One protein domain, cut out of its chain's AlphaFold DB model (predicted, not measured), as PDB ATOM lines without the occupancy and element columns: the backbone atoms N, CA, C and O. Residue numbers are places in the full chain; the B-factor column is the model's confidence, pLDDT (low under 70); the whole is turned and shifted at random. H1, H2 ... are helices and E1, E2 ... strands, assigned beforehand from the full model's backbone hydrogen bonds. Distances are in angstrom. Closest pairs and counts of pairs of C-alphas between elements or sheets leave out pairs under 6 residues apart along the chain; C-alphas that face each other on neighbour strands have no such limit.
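This is residues 2 to 27 and 67 to 111 of the 176 residues of an uncharacterized protein of Candidatus Atribacteria bacterium (UniProt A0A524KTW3). A long helix, H3, runs along one side of an elongated body, with two short helices, H1 and H2, gathered near its beginning and a narrow two-stranded ribbon, E1 and E2, near its end. The ribbon makes the other end of the body, and residues 101 to 108 of H3 come near it. The printed part has 71 residues, with H1, E1, E2, H2 and H3 along the chain; the strands are antiparallel and the class is mixed, helices and strands. The whole is loose, with a radius of gyration of the C-alphas of 14.0 A and spans of 44 by 22 by 18 A.

H1, residues 9 to 14, touches H2, residues 77 to 84, at a shallow tilt of 16 degrees, opposite ways; their closest C-alphas, of Ser 14 and Asn 77, are 5.2 A apart. E1, residues 21 to 25, and E2, residues 68 to 72, are antiparallel neighbours at 167 degrees between their directions, with N 22 and O 71 at 2.9 A and N 69 and O 24 at 3.0 A, within hydrogen-bond range. H3, residues 90 to 108, forms a helical hairpin with H2, opposite ways at a steep tilt of 37 degrees, only just past shallow. It touches H2 with residues 93 to 97 alone; the closest C-alphas, of Ile 80 and Val 97, are 7.0 A apart. H1 and H3 are close but not clearly touching, with the C-alphas of Val 9 and Thr 90 closest at 6.6 A. The closest C-alphas of E1 and H3, of Thr 22 and Val 105, are 5.5 A apart. H1 and E2 are apart, as are E1 and H2. In H1, H2 and H3 every O i to N i+4 pair is within hydrogen-bond range.

H1 begins at C-alpha 9 (-13.323, 3.278, 22.721). E1 and E2 measure 13.1 A and 13.2 A from first to last C-alpha, and H2 10.5 A. H3, 27.2 A, ends at C-alpha 108 (-20.353, -14.892, 40.538).

The C-alphas farthest apart, of Lys 7 and Lys 27, are 44.2 A apart. Residues 28 to 66 are not printed, and C-alphas 27 and 67 are 7.7 A apart across this cut. Of the links printed whole, E2 to H2 and H2 to H3 are tight and H1 to E1 is short. The mean pLDDT of the printed part is 92.7, and residues 2, 4 and 5 are under 70.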
ATOM      1  N   LEU A   2     -13.287  -0.978  16.597       61.44
ATOM      2  CA  LEU A   2     -14.346  -1.152  17.620       61.44
ATOM      3  C   LEU A   2     -15.217   0.101  17.843       61.44
ATOM      4  O   LEU A   2     -16.207   0.048  18.557       61.44
ATOM      5  N   THR A   3     -14.873   1.231  17.226       70.38
ATOM      6  CA  THR A   3     -15.479   2.543  17.492       70.38
ATOM      7  C   THR A   3     -16.552   2.944  16.476       70.38
ATOM      8  O   THR A   3     -16.759   4.134  16.271       70.38
ATOM      9  N   VAL A   4     -17.201   2.007  15.770       56.91
ATOM     10  CA  VAL A   4     -18.119   2.343  14.658       56.91
ATOM     11  C   VAL A   4     -19.214   3.315  15.129       56.91
ATOM     12  O   VAL A   4     -20.133   2.931  15.843       56.91
ATOM     13  N   GLY A   5     -19.094   4.586  14.726       65.19
ATOM     14  CA  GLY A   5     -20.019   5.673  15.071       65.19
ATOM     15  C   GLY A   5     -19.732   6.424  16.380       65.19
ATOM     16  O   GLY A   5     -20.441   7.381  16.676       65.19
ATOM     17  N   GLN A   6     -18.705   6.043  17.144       77.31
ATOM     18  CA  GLN A   6     -18.369   6.632  18.446       77.31
ATOM     19  C   GLN A   6     -17.001   7.318  18.422       77.31
ATOM     20  O   GLN A   6     -16.110   6.935  17.663       77.31
ATOM     21  N   LYS A   7     -16.845   8.367  19.238       77.38
ATOM     22  CA  LYS A   7     -15.640   9.216  19.235       77.38
ATOM     23  C   LYS A   7     -14.388   8.478  19.702       77.38
ATOM     24  O   LYS A   7     -13.308   8.721  19.175       77.38
ATOM     25  N   ASP A   8     -14.546   7.590  20.674       87.00
ATOM     26  CA  ASP A   8     -13.464   6.868  21.331       87.00
ATOM     27  C   ASP A   8     -13.959   5.503  21.849       87.00
ATOM     28  O   ASP A   8     -15.156   5.201  21.821       87.00
ATOM     29  N   VAL A   9     -13.025   4.652  22.282       91.19
ATOM     30  CA  VAL A   9     -13.323   3.278  22.721       91.19
ATOM     31  C   VAL A   9     -14.154   3.222  24.005       91.19
ATOM     32  O   VAL A   9     -15.003   2.340  24.125       91.19
ATOM     33  N   SER A  10     -13.975   4.172  24.927       92.31
ATOM     34  CA  SER A  10     -14.749   4.234  26.171       92.31
ATOM     35  C   SER A  10     -16.212   4.555  25.868       92.31
ATOM     36  O   SER A  10     -17.113   3.846  26.322       92.31
ATOM     37  N   SER A  11     -16.449   5.540  24.997       91.81
ATOM     38  CA  SER A  11     -17.790   5.864  24.497       91.81
ATOM     39  C   SER A  11     -18.441   4.672  23.784       91.81
ATOM     40  O   SER A  11     -19.628   4.404  23.973       91.81
ATOM     41  N   ALA A  12     -17.669   3.925  22.985       93.00
ATOM     42  CA  ALA A  12     -18.163   2.744  22.278       93.00
ATOM     43  C   ALA A  12     -18.590   1.615  23.221       93.00
ATOM     44  O   ALA A  12     -19.675   1.064  23.050       93.00
ATOM     45  N   LEU A  13     -17.770   1.296  24.224       93.56
ATOM     46  CA  LEU A  13     -18.064   0.227  25.179       93.56
ATOM     47  C   LEU A  13     -19.173   0.618  26.163       93.56
ATOM     48  O   LEU A  13     -20.052  -0.198  26.430       93.56
ATOM     49  N   SER A  14     -19.206   1.872  26.627       94.25
ATOM     50  CA  SER A  14     -20.288   2.379  27.489       94.25
ATOM     51  C   SER A  14     -21.653   2.305  26.798       94.25
ATOM     52  O   SER A  14     -22.658   1.963  27.417       94.25
ATOM     53  N   ALA A  15     -21.705   2.576  25.488       94.75
ATOM     54  CA  ALA A  15     -22.948   2.528  24.721       94.75
ATOM     55  C   ALA A  15     -23.563   1.117  24.633       94.75
ATOM     56  O   ALA A  15     -24.764   0.993  24.391       94.75
ATOM     57  N   LEU A  16     -22.767   0.062  24.845       94.50
ATOM     58  CA  LEU A  16     -23.251  -1.320  24.858       94.50
ATOM     59  C   LEU A  16     -24.013  -1.669  26.146       94.50
ATOM     60  O   LEU A  16     -24.751  -2.649  26.137       94.50
ATOM     61  N   ASN A  17     -23.859  -0.883  27.222       95.50
ATOM     62  CA  ASN A  17     -24.456  -1.144  28.539       95.50
ATOM     63  C   ASN A  17     -24.226  -2.593  29.003       95.50
ATOM     64  O   ASN A  17     -25.165  -3.329  29.308       95.50
ATOM     65  N   ILE A  18     -22.959  -3.015  28.992       96.75
ATOM     66  CA  ILE A  18     -22.577  -4.401  29.279       96.75
ATOM     67  C   ILE A  18     -22.894  -4.733  30.739       96.75
ATOM     68  O   ILE A  18     -22.437  -4.048  31.655       96.75
ATOM     69  N   VAL A  19     -23.630  -5.827  30.935       97.94
ATOM     70  CA  VAL A  19     -23.863  -6.467  32.232       97.94
ATOM     71  C   VAL A  19     -23.380  -7.913  32.119       97.94
ATOM     72  O   VAL A  19     -23.983  -8.681  31.362       97.94
ATOM     73  N   PRO A  20     -22.295  -8.302  32.812       97.69
ATOM     74  CA  PRO A  20     -21.857  -9.692  32.849       97.69
ATOM     75  C   PRO A  20     -22.944 -10.593  33.448       97.69
ATOM     76  O   PRO A  20     -23.601 -10.227  34.422       97.69
ATOM     77  N   VAL A  21     -23.144 -11.773  32.861       97.50
ATOM     78  CA  VAL A  21     -24.080 -12.780  33.377       97.50
ATOM     79  C   VAL A  21     -23.358 -14.111  33.482       97.50
ATOM     80  O   VAL A  21     -22.859 -14.628  32.482       97.50
ATOM     81  N   THR A  22     -23.363 -14.688  34.680       97.19
ATOM     82  CA  THR A  22     -22.781 -16.002  34.948       97.19
ATOM     83  C   THR A  22     -23.878 -17.027  35.152       97.19
ATOM     84  O   THR A  22     -24.786 -16.851  35.969       97.19
ATOM     85  N   ILE A  23     -23.781 -18.124  34.402       95.88
ATOM     86  CA  ILE A  23     -24.703 -19.253  34.483       95.88
ATOM     87  C   ILE A  23     -23.919 -20.467  34.970       95.88
ATOM     88  O   ILE A  23     -23.017 -20.950  34.286       95.88
ATOM     89  N   SER A  24     -24.273 -20.972  36.148       95.88
ATOM     90  CA  SER A  24     -23.628 -22.145  36.741       95.88
ATOM     91  C   SER A  24     -24.604 -23.313  36.757       95.88
ATOM     92  O   SER A  24     -25.586 -23.305  37.509       95.88
ATOM     93  N   TYR A  25     -24.332 -24.322  35.934       95.50
ATOM     94  CA  TYR A  25     -25.095 -25.567  35.891       95.50
ATOM     95  C   TYR A  25     -24.550 -26.569  36.906       95.50
ATOM     96  O   TYR A  25     -23.340 -26.741  37.024       95.50
ATOM     97  N   GLU A  26     -25.439 -27.258  37.618       96.50
ATOM     98  CA  GLU A  26     -25.049 -28.392  38.458       96.50
ATOM     99  C   GLU A  26     -24.611 -29.590  37.613       96.50
ATOM    100  O   GLU A  26     -23.679 -30.306  37.985       96.50
ATOM    101  N   LYS A  27     -25.288 -29.806  36.483       95.25
ATOM    102  CA  LYS A  27     -24.949 -30.816  35.480       95.25
ATOM    103  C   LYS A  27     -24.791 -30.143  34.129       95.25
ATOM    104  O   LYS A  27     -25.703 -29.463  33.660       95.25
ATOM    105  N   ARG A  67     -29.783 -28.221  39.295       96.75
ATOM    106  CA  ARG A  67     -29.935 -26.837  39.744       96.75
ATOM    107  C   ARG A  67     -29.161 -25.891  38.825       96.75
ATOM    108  O   ARG A  67     -28.037 -26.168  38.420       96.75
ATOM    109  N   ILE A  68     -29.768 -24.744  38.532       95.94
ATOM    110  CA  ILE A  68     -29.179 -23.692  37.700       95.94
ATOM    111  C   ILE A  68     -29.115 -22.415  38.529       95.94
ATOM    112  O   ILE A  68     -30.095 -22.050  39.180       95.94
ATOM    113  N   ASN A  69     -27.967 -21.743  38.515       97.38
ATOM    114  CA  ASN A  69     -27.794 -20.429  39.121       97.38
ATOM    115  C   ASN A  69     -27.542 -19.389  38.037       97.38
ATOM    116  O   ASN A  69     -26.630 -19.565  37.235       97.38
ATOM    117  N   PHE A  70     -28.328 -18.316  38.056       97.38
ATOM    118  CA  PHE A  70     -28.099 -17.121  37.253       97.38
ATOM    119  C   PHE A  70     -27.641 -16.014  38.188       97.38
ATOM    120  O   PHE A  70     -28.376 -15.641  39.104       97.38
ATOM    121  N   ALA A  71     -26.441 -15.506  37.956       97.81
ATOM    122  CA  ALA A  71     -25.916 -14.347  38.651       97.81
ATOM    123  C   ALA A  71     -25.721 -13.219  37.639       97.81
ATOM    124  O   ALA A  71     -25.128 -13.414  36.578       97.81
ATOM    125  N   PHE A  72     -26.290 -12.063  37.962       97.75
ATOM    126  CA  PHE A  72     -26.143 -10.845  37.182       97.75
ATOM    127  C   PHE A  72     -25.116  -9.979  37.894       97.75
ATOM    128  O   PHE A  72     -25.319  -9.628  39.059       97.75
ATOM    129  N   GLY A  73     -24.045  -9.656  37.183       96.44
ATOM    130  CA  GLY A  73     -23.011  -8.762  37.664       96.44
ATOM    131  C   GLY A  73     -23.479  -7.309  37.699       96.44
ATOM    132  O   GLY A  73     -24.649  -6.972  37.483       96.44
ATOM    133  N   THR A  74     -22.535  -6.412  37.948       97.62
ATOM    134  CA  THR A  74     -22.778  -4.970  37.929       97.62
ATOM    135  C   THR A  74     -22.534  -4.398  36.531       97.62
ATOM    136  O   THR A  74     -21.551  -4.786  35.891       97.62
ATOM    137  N   PRO A  75     -23.369  -3.454  36.049       98.06
ATOM    138  CA  PRO A  75     -23.114  -2.758  34.791       98.06
ATOM    139  C   PRO A  75     -21.707  -2.155  34.737       98.06
ATOM    140  O   PRO A  75     -21.252  -1.543  35.701       98.06
ATOM    141  N   LEU A  76     -21.025  -2.291  33.598       97.75
ATOM    142  CA  LEU A  76     -19.625  -1.866  33.468       97.75
ATOM    143  C   LEU A  76     -19.436  -0.362  33.257       97.75
ATOM    144  O   LEU A  76     -18.297   0.095  33.255       97.75
ATOM    145  N   ASN A  77     -20.504   0.415  33.067       97.31
ATOM    146  CA  ASN A  77     -20.390   1.828  32.696       97.31
ATOM    147  C   ASN A  77     -19.586   2.637  33.728       97.31
ATOM    148  O   ASN A  77     -18.682   3.370  33.334       97.31
ATOM    149  N   ASP A  78     -19.832   2.436  35.025       96.81
ATOM    150  CA  ASP A  78     -19.102   3.137  36.093       96.81
ATOM    151  C   ASP A  78     -17.608   2.764  36.099       96.81
ATOM    152  O   ASP A  78     -16.733   3.611  36.298       96.81
ATOM    153  N   PHE A  79     -17.294   1.491  35.830       97.06
ATOM    154  CA  PHE A  79     -15.915   1.016  35.701       97.06
ATOM    155  C   PHE A  79     -15.224   1.624  34.473       97.06
ATOM    156  O   PHE A  79     -14.101   2.114  34.575       97.06
ATOM    157  N   ILE A  80     -15.904   1.626  33.323       96.75
ATOM    158  CA  ILE A  80     -15.416   2.169  32.049       96.75
ATOM    159  C   ILE A  80     -15.149   3.676  32.177       96.75
ATOM    160  O   ILE A  80     -14.094   4.146  31.744       96.75
ATOM    161  N   GLU A  81     -16.046   4.426  32.824       95.12
ATOM    162  CA  GLU A  81     -15.870   5.857  33.091       95.12
ATOM    163  C   GLU A  81     -14.635   6.114  33.968       95.12
ATOM    164  O   GLU A  81     -13.773   6.926  33.617       95.12
ATOM    165  N   ALA A  82     -14.489   5.373  35.069       95.50
ATOM    166  CA  ALA A  82     -13.338   5.503  35.960       95.50
ATOM    167  C   ALA A  82     -12.010   5.102  35.288       95.50
ATOM    168  O   ALA A  82     -10.961   5.701  35.558       95.50
ATOM    169  N   LEU A  83     -12.038   4.092  34.416       95.38
ATOM    170  CA  LEU A  83     -10.878   3.605  33.674       95.38
ATOM    171  C   LEU A  83     -10.414   4.614  32.612       95.38
ATOM    172  O   LEU A  83      -9.207   4.789  32.423       95.38
ATOM    173  N   ALA A  84     -11.348   5.320  31.967       93.50
ATOM    174  CA  ALA A  84     -11.066   6.272  30.886       93.50
ATOM    175  C   ALA A  84     -10.221   7.473  31.329       93.50
ATOM    176  O   ALA A  84      -9.554   8.097  30.508       93.50
ATOM    177  N   VAL A  85     -10.193   7.765  32.631       92.94
ATOM    178  CA  VAL A  85      -9.335   8.805  33.219       92.94
ATOM    179  C   VAL A  85      -7.869   8.355  33.329       92.94
ATOM    180  O   VAL A  85      -6.969   9.188  33.410       92.94
ATOM    181  N   LYS A  86      -7.611   7.043  33.367       91.62
ATOM    182  CA  LYS A  86      -6.301   6.471  33.717       91.62
ATOM    183  C   LYS A  86      -5.576   5.841  32.534       91.62
ATOM    184  O   LYS A  86      -4.348   5.884  32.501       91.62
ATOM    185  N   VAL A  87      -6.313   5.242  31.600       85.38
ATOM    186  CA  VAL A  87      -5.744   4.455  30.500       85.38
ATOM    187  C   VAL A  87      -5.953   5.170  29.173       85.38
ATOM    188  O   VAL A  87      -7.078   5.414  28.750       85.38
ATOM    189  N   TYR A  88      -4.845   5.474  28.500       81.81
ATOM    190  CA  TYR A  88      -4.833   6.248  27.254       81.81
ATOM    191  C   TYR A  88      -4.685   5.371  26.003       81.81
ATOM    192  O   TYR A  88      -4.961   5.825  24.892       81.81
ATOM    193  N   HIS A  89      -4.244   4.119  26.163       90.56
ATOM    194  CA  HIS A  89      -4.041   3.184  25.061       90.56
ATOM    195  C   HIS A  89      -5.236   2.244  24.899       90.56
ATOM    196  O   HIS A  89      -5.637   1.556  25.831       90.56
ATOM    197  N   THR A  90      -5.773   2.172  23.680       90.31
ATOM    198  CA  THR A  90      -6.983   1.398  23.361       90.31
ATOM    199  C   THR A  90      -6.886  -0.079  23.737       90.31
ATOM    200  O   THR A  90      -7.841  -0.618  24.280       90.31
ATOM    201  N   ASN A  91      -5.762  -0.742  23.445       91.25
ATOM    202  CA  ASN A  91      -5.628  -2.180  23.707       91.25
ATOM    203  C   ASN A  91      -5.636  -2.469  25.208       91.25
ATOM    204  O   ASN A  91      -6.425  -3.289  25.657       91.25
ATOM    205  N   GLU A  92      -4.846  -1.718  25.975       94.06
ATOM    206  CA  GLU A  92      -4.815  -1.815  27.436       94.06
ATOM    207  C   GLU A  92      -6.192  -1.503  28.045       94.06
ATOM    208  O   GLU A  92      -6.636  -2.177  28.968       94.06
ATOM    209  N   PHE A  93      -6.918  -0.522  27.495       94.69
ATOM    210  CA  PHE A  93      -8.275  -0.203  27.938       94.69
ATOM    211  C   PHE A  93      -9.222  -1.396  27.765       94.69
ATOM    212  O   PHE A  93      -9.945  -1.759  28.689       94.69
ATOM    213  N   VAL A  94      -9.211  -2.013  26.580       94.88
ATOM    214  CA  VAL A  94     -10.045  -3.184  26.280       94.88
ATOM    215  C   VAL A  94      -9.654  -4.364  27.167       94.88
ATOM    216  O   VAL A  94     -10.542  -5.006  27.716       94.88
ATOM    217  N   GLU A  95      -8.357  -4.610  27.360       95.75
ATOM    218  CA  GLU A  95      -7.857  -5.653  28.263       95.75
ATOM    219  C   GLU A  95      -8.392  -5.461  29.685       95.75
ATOM    220  O   GLU A  95      -8.929  -6.401  30.259       95.75
ATOM    221  N   LYS A  96      -8.373  -4.236  30.227       97.19
ATOM    222  CA  LYS A  96      -8.933  -3.952  31.560       97.19
ATOM    223  C   LYS A  96     -10.443  -4.132  31.657       97.19
ATOM    224  O   LYS A  96     -10.930  -4.556  32.700       97.19
ATOM    225  N   VAL A  97     -11.191  -3.843  30.594       96.81
ATOM    226  CA  VAL A  97     -12.635  -4.129  30.559       96.81
ATOM    227  C   VAL A  97     -12.895  -5.637  30.519       96.81
ATOM    228  O   VAL A  97     -13.796  -6.107  31.209       96.81
ATOM    229  N   VAL A  98     -12.102  -6.399  29.761       96.31
ATOM    230  CA  VAL A  98     -12.193  -7.869  29.724       96.31
ATOM    231  C   VAL A  98     -11.828  -8.474  31.079       96.31
ATOM    232  O   VAL A  98     -12.590  -9.288  31.586       96.31
ATOM    233  N   GLU A  99     -10.743  -8.018  31.711       97.00
ATOM    234  CA  GLU A  99     -10.351  -8.450  33.059       97.00
ATOM    235  C   GLU A  99     -11.475  -8.218  34.084       97.00
ATOM    236  O   GLU A  99     -11.699  -9.056  34.953       97.00
ATOM    237  N   GLU A 100     -12.208  -7.104  33.987       97.56
ATOM    238  CA  GLU A 100     -13.339  -6.827  34.881       97.56
ATOM    239  C   GLU A 100     -14.545  -7.737  34.608       97.56
ATOM    240  O   GLU A 100     -15.200  -8.182  35.554       97.56
ATOM    241  N   ILE A 101     -14.822  -8.061  33.339       97.31
ATOM    242  CA  ILE A 101     -15.835  -9.066  32.980       97.31
ATOM    243  C   ILE A 101     -15.450 -10.415  33.581       97.31
ATOM    244  O   ILE A 101     -16.262 -11.018  34.280       97.31
ATOM    245  N   ASP A 102     -14.215 -10.861  33.351       95.56
ATOM    246  CA  ASP A 102     -13.708 -12.133  33.859       95.56
ATOM    247  C   ASP A 102     -13.783 -12.169  35.388       95.56
ATOM    248  O   ASP A 102     -14.309 -13.123  35.962       95.56
ATOM    249  N   ARG A 103     -13.352 -11.097  36.068       95.69
ATOM    250  CA  ARG A 103     -13.425 -10.979  37.532       95.69
ATOM    251  C   ARG A 103     -14.849 -11.174  38.046       95.69
ATOM    252  O   ARG A 103     -15.041 -11.927  39.004       95.69
ATOM    253  N   GLN A 104     -15.838 -10.508  37.444       97.00
ATOM    254  CA  GLN A 104     -17.242 -10.694  37.822       97.00
ATOM    255  C   GLN A 104     -17.700 -12.119  37.522       97.00
ATOM    256  O   GLN A 104     -18.288 -12.757  38.390       97.00
ATOM    257  N   VAL A 105     -17.341 -12.666  36.357       95.06
ATOM    258  CA  VAL A 105     -17.736 -14.022  35.969       95.06
ATOM    259  C   VAL A 105     -17.229 -15.072  36.955       95.06
ATOM    260  O   VAL A 105     -18.016 -15.913  37.393       95.06
ATOM    261  N   TYR A 106     -15.954 -15.005  37.343       93.50
ATOM    262  CA  TYR A 106     -15.357 -15.921  38.314       93.50
ATOM    263  C   TYR A 106     -15.940 -15.749  39.716       93.50
ATOM    264  O   TYR A 106     -16.224 -16.744  40.380       93.50
ATOM    265  N   THR A 107     -16.147 -14.504  40.155       93.31
ATOM    266  CA  THR A 107     -16.706 -14.205  41.486       93.31
ATOM    267  C   THR A 107     -18.141 -14.714  41.618       93.31
ATOM    268  O   THR A 107     -18.516 -15.275  42.647       93.31
ATOM    269  N   ASP A 108     -18.933 -14.554  40.560       95.62
ATOM    270  CA  ASP A 108     -20.353 -14.892  40.538       95.62
ATOM    271  C   ASP A 108     -20.617 -16.367  40.195       95.62
ATOM    272  O   ASP A 108     -21.762 -16.838  40.251       95.62
ATOM    273  N   TYR A 109     -19.574 -17.127  39.840       96.31
ATOM    274  CA  TYR A 109     -19.712 -18.539  39.517       96.31
ATOM    275  C   TYR A 109     -20.036 -19.354  40.767       96.31
ATOM    276  O   TYR A 109     -19.232 -19.511  41.686       96.31
ATOM    277  N   LYS A 110     -21.225 -19.954  40.778       96.62
ATOM    278  CA  LYS A 110     -21.651 -20.831  41.862       96.62
ATOM    279  C   LYS A 110     -21.087 -22.234  41.676       96.62
ATOM    280  O   LYS A 110     -21.461 -22.941  40.743       96.62
ATOM    281  N   LEU A 111     -20.270 -22.664  42.631       97.06
ATOM    282  CA  LEU A 111     -19.839 -24.054  42.741       97.06
ATOM    283  C   LEU A 111     -20.967 -24.925  43.304       97.06
ATOM    284  O   LEU A 111     -21.577 -24.607  44.330       97.06
TER     285      LEU A 111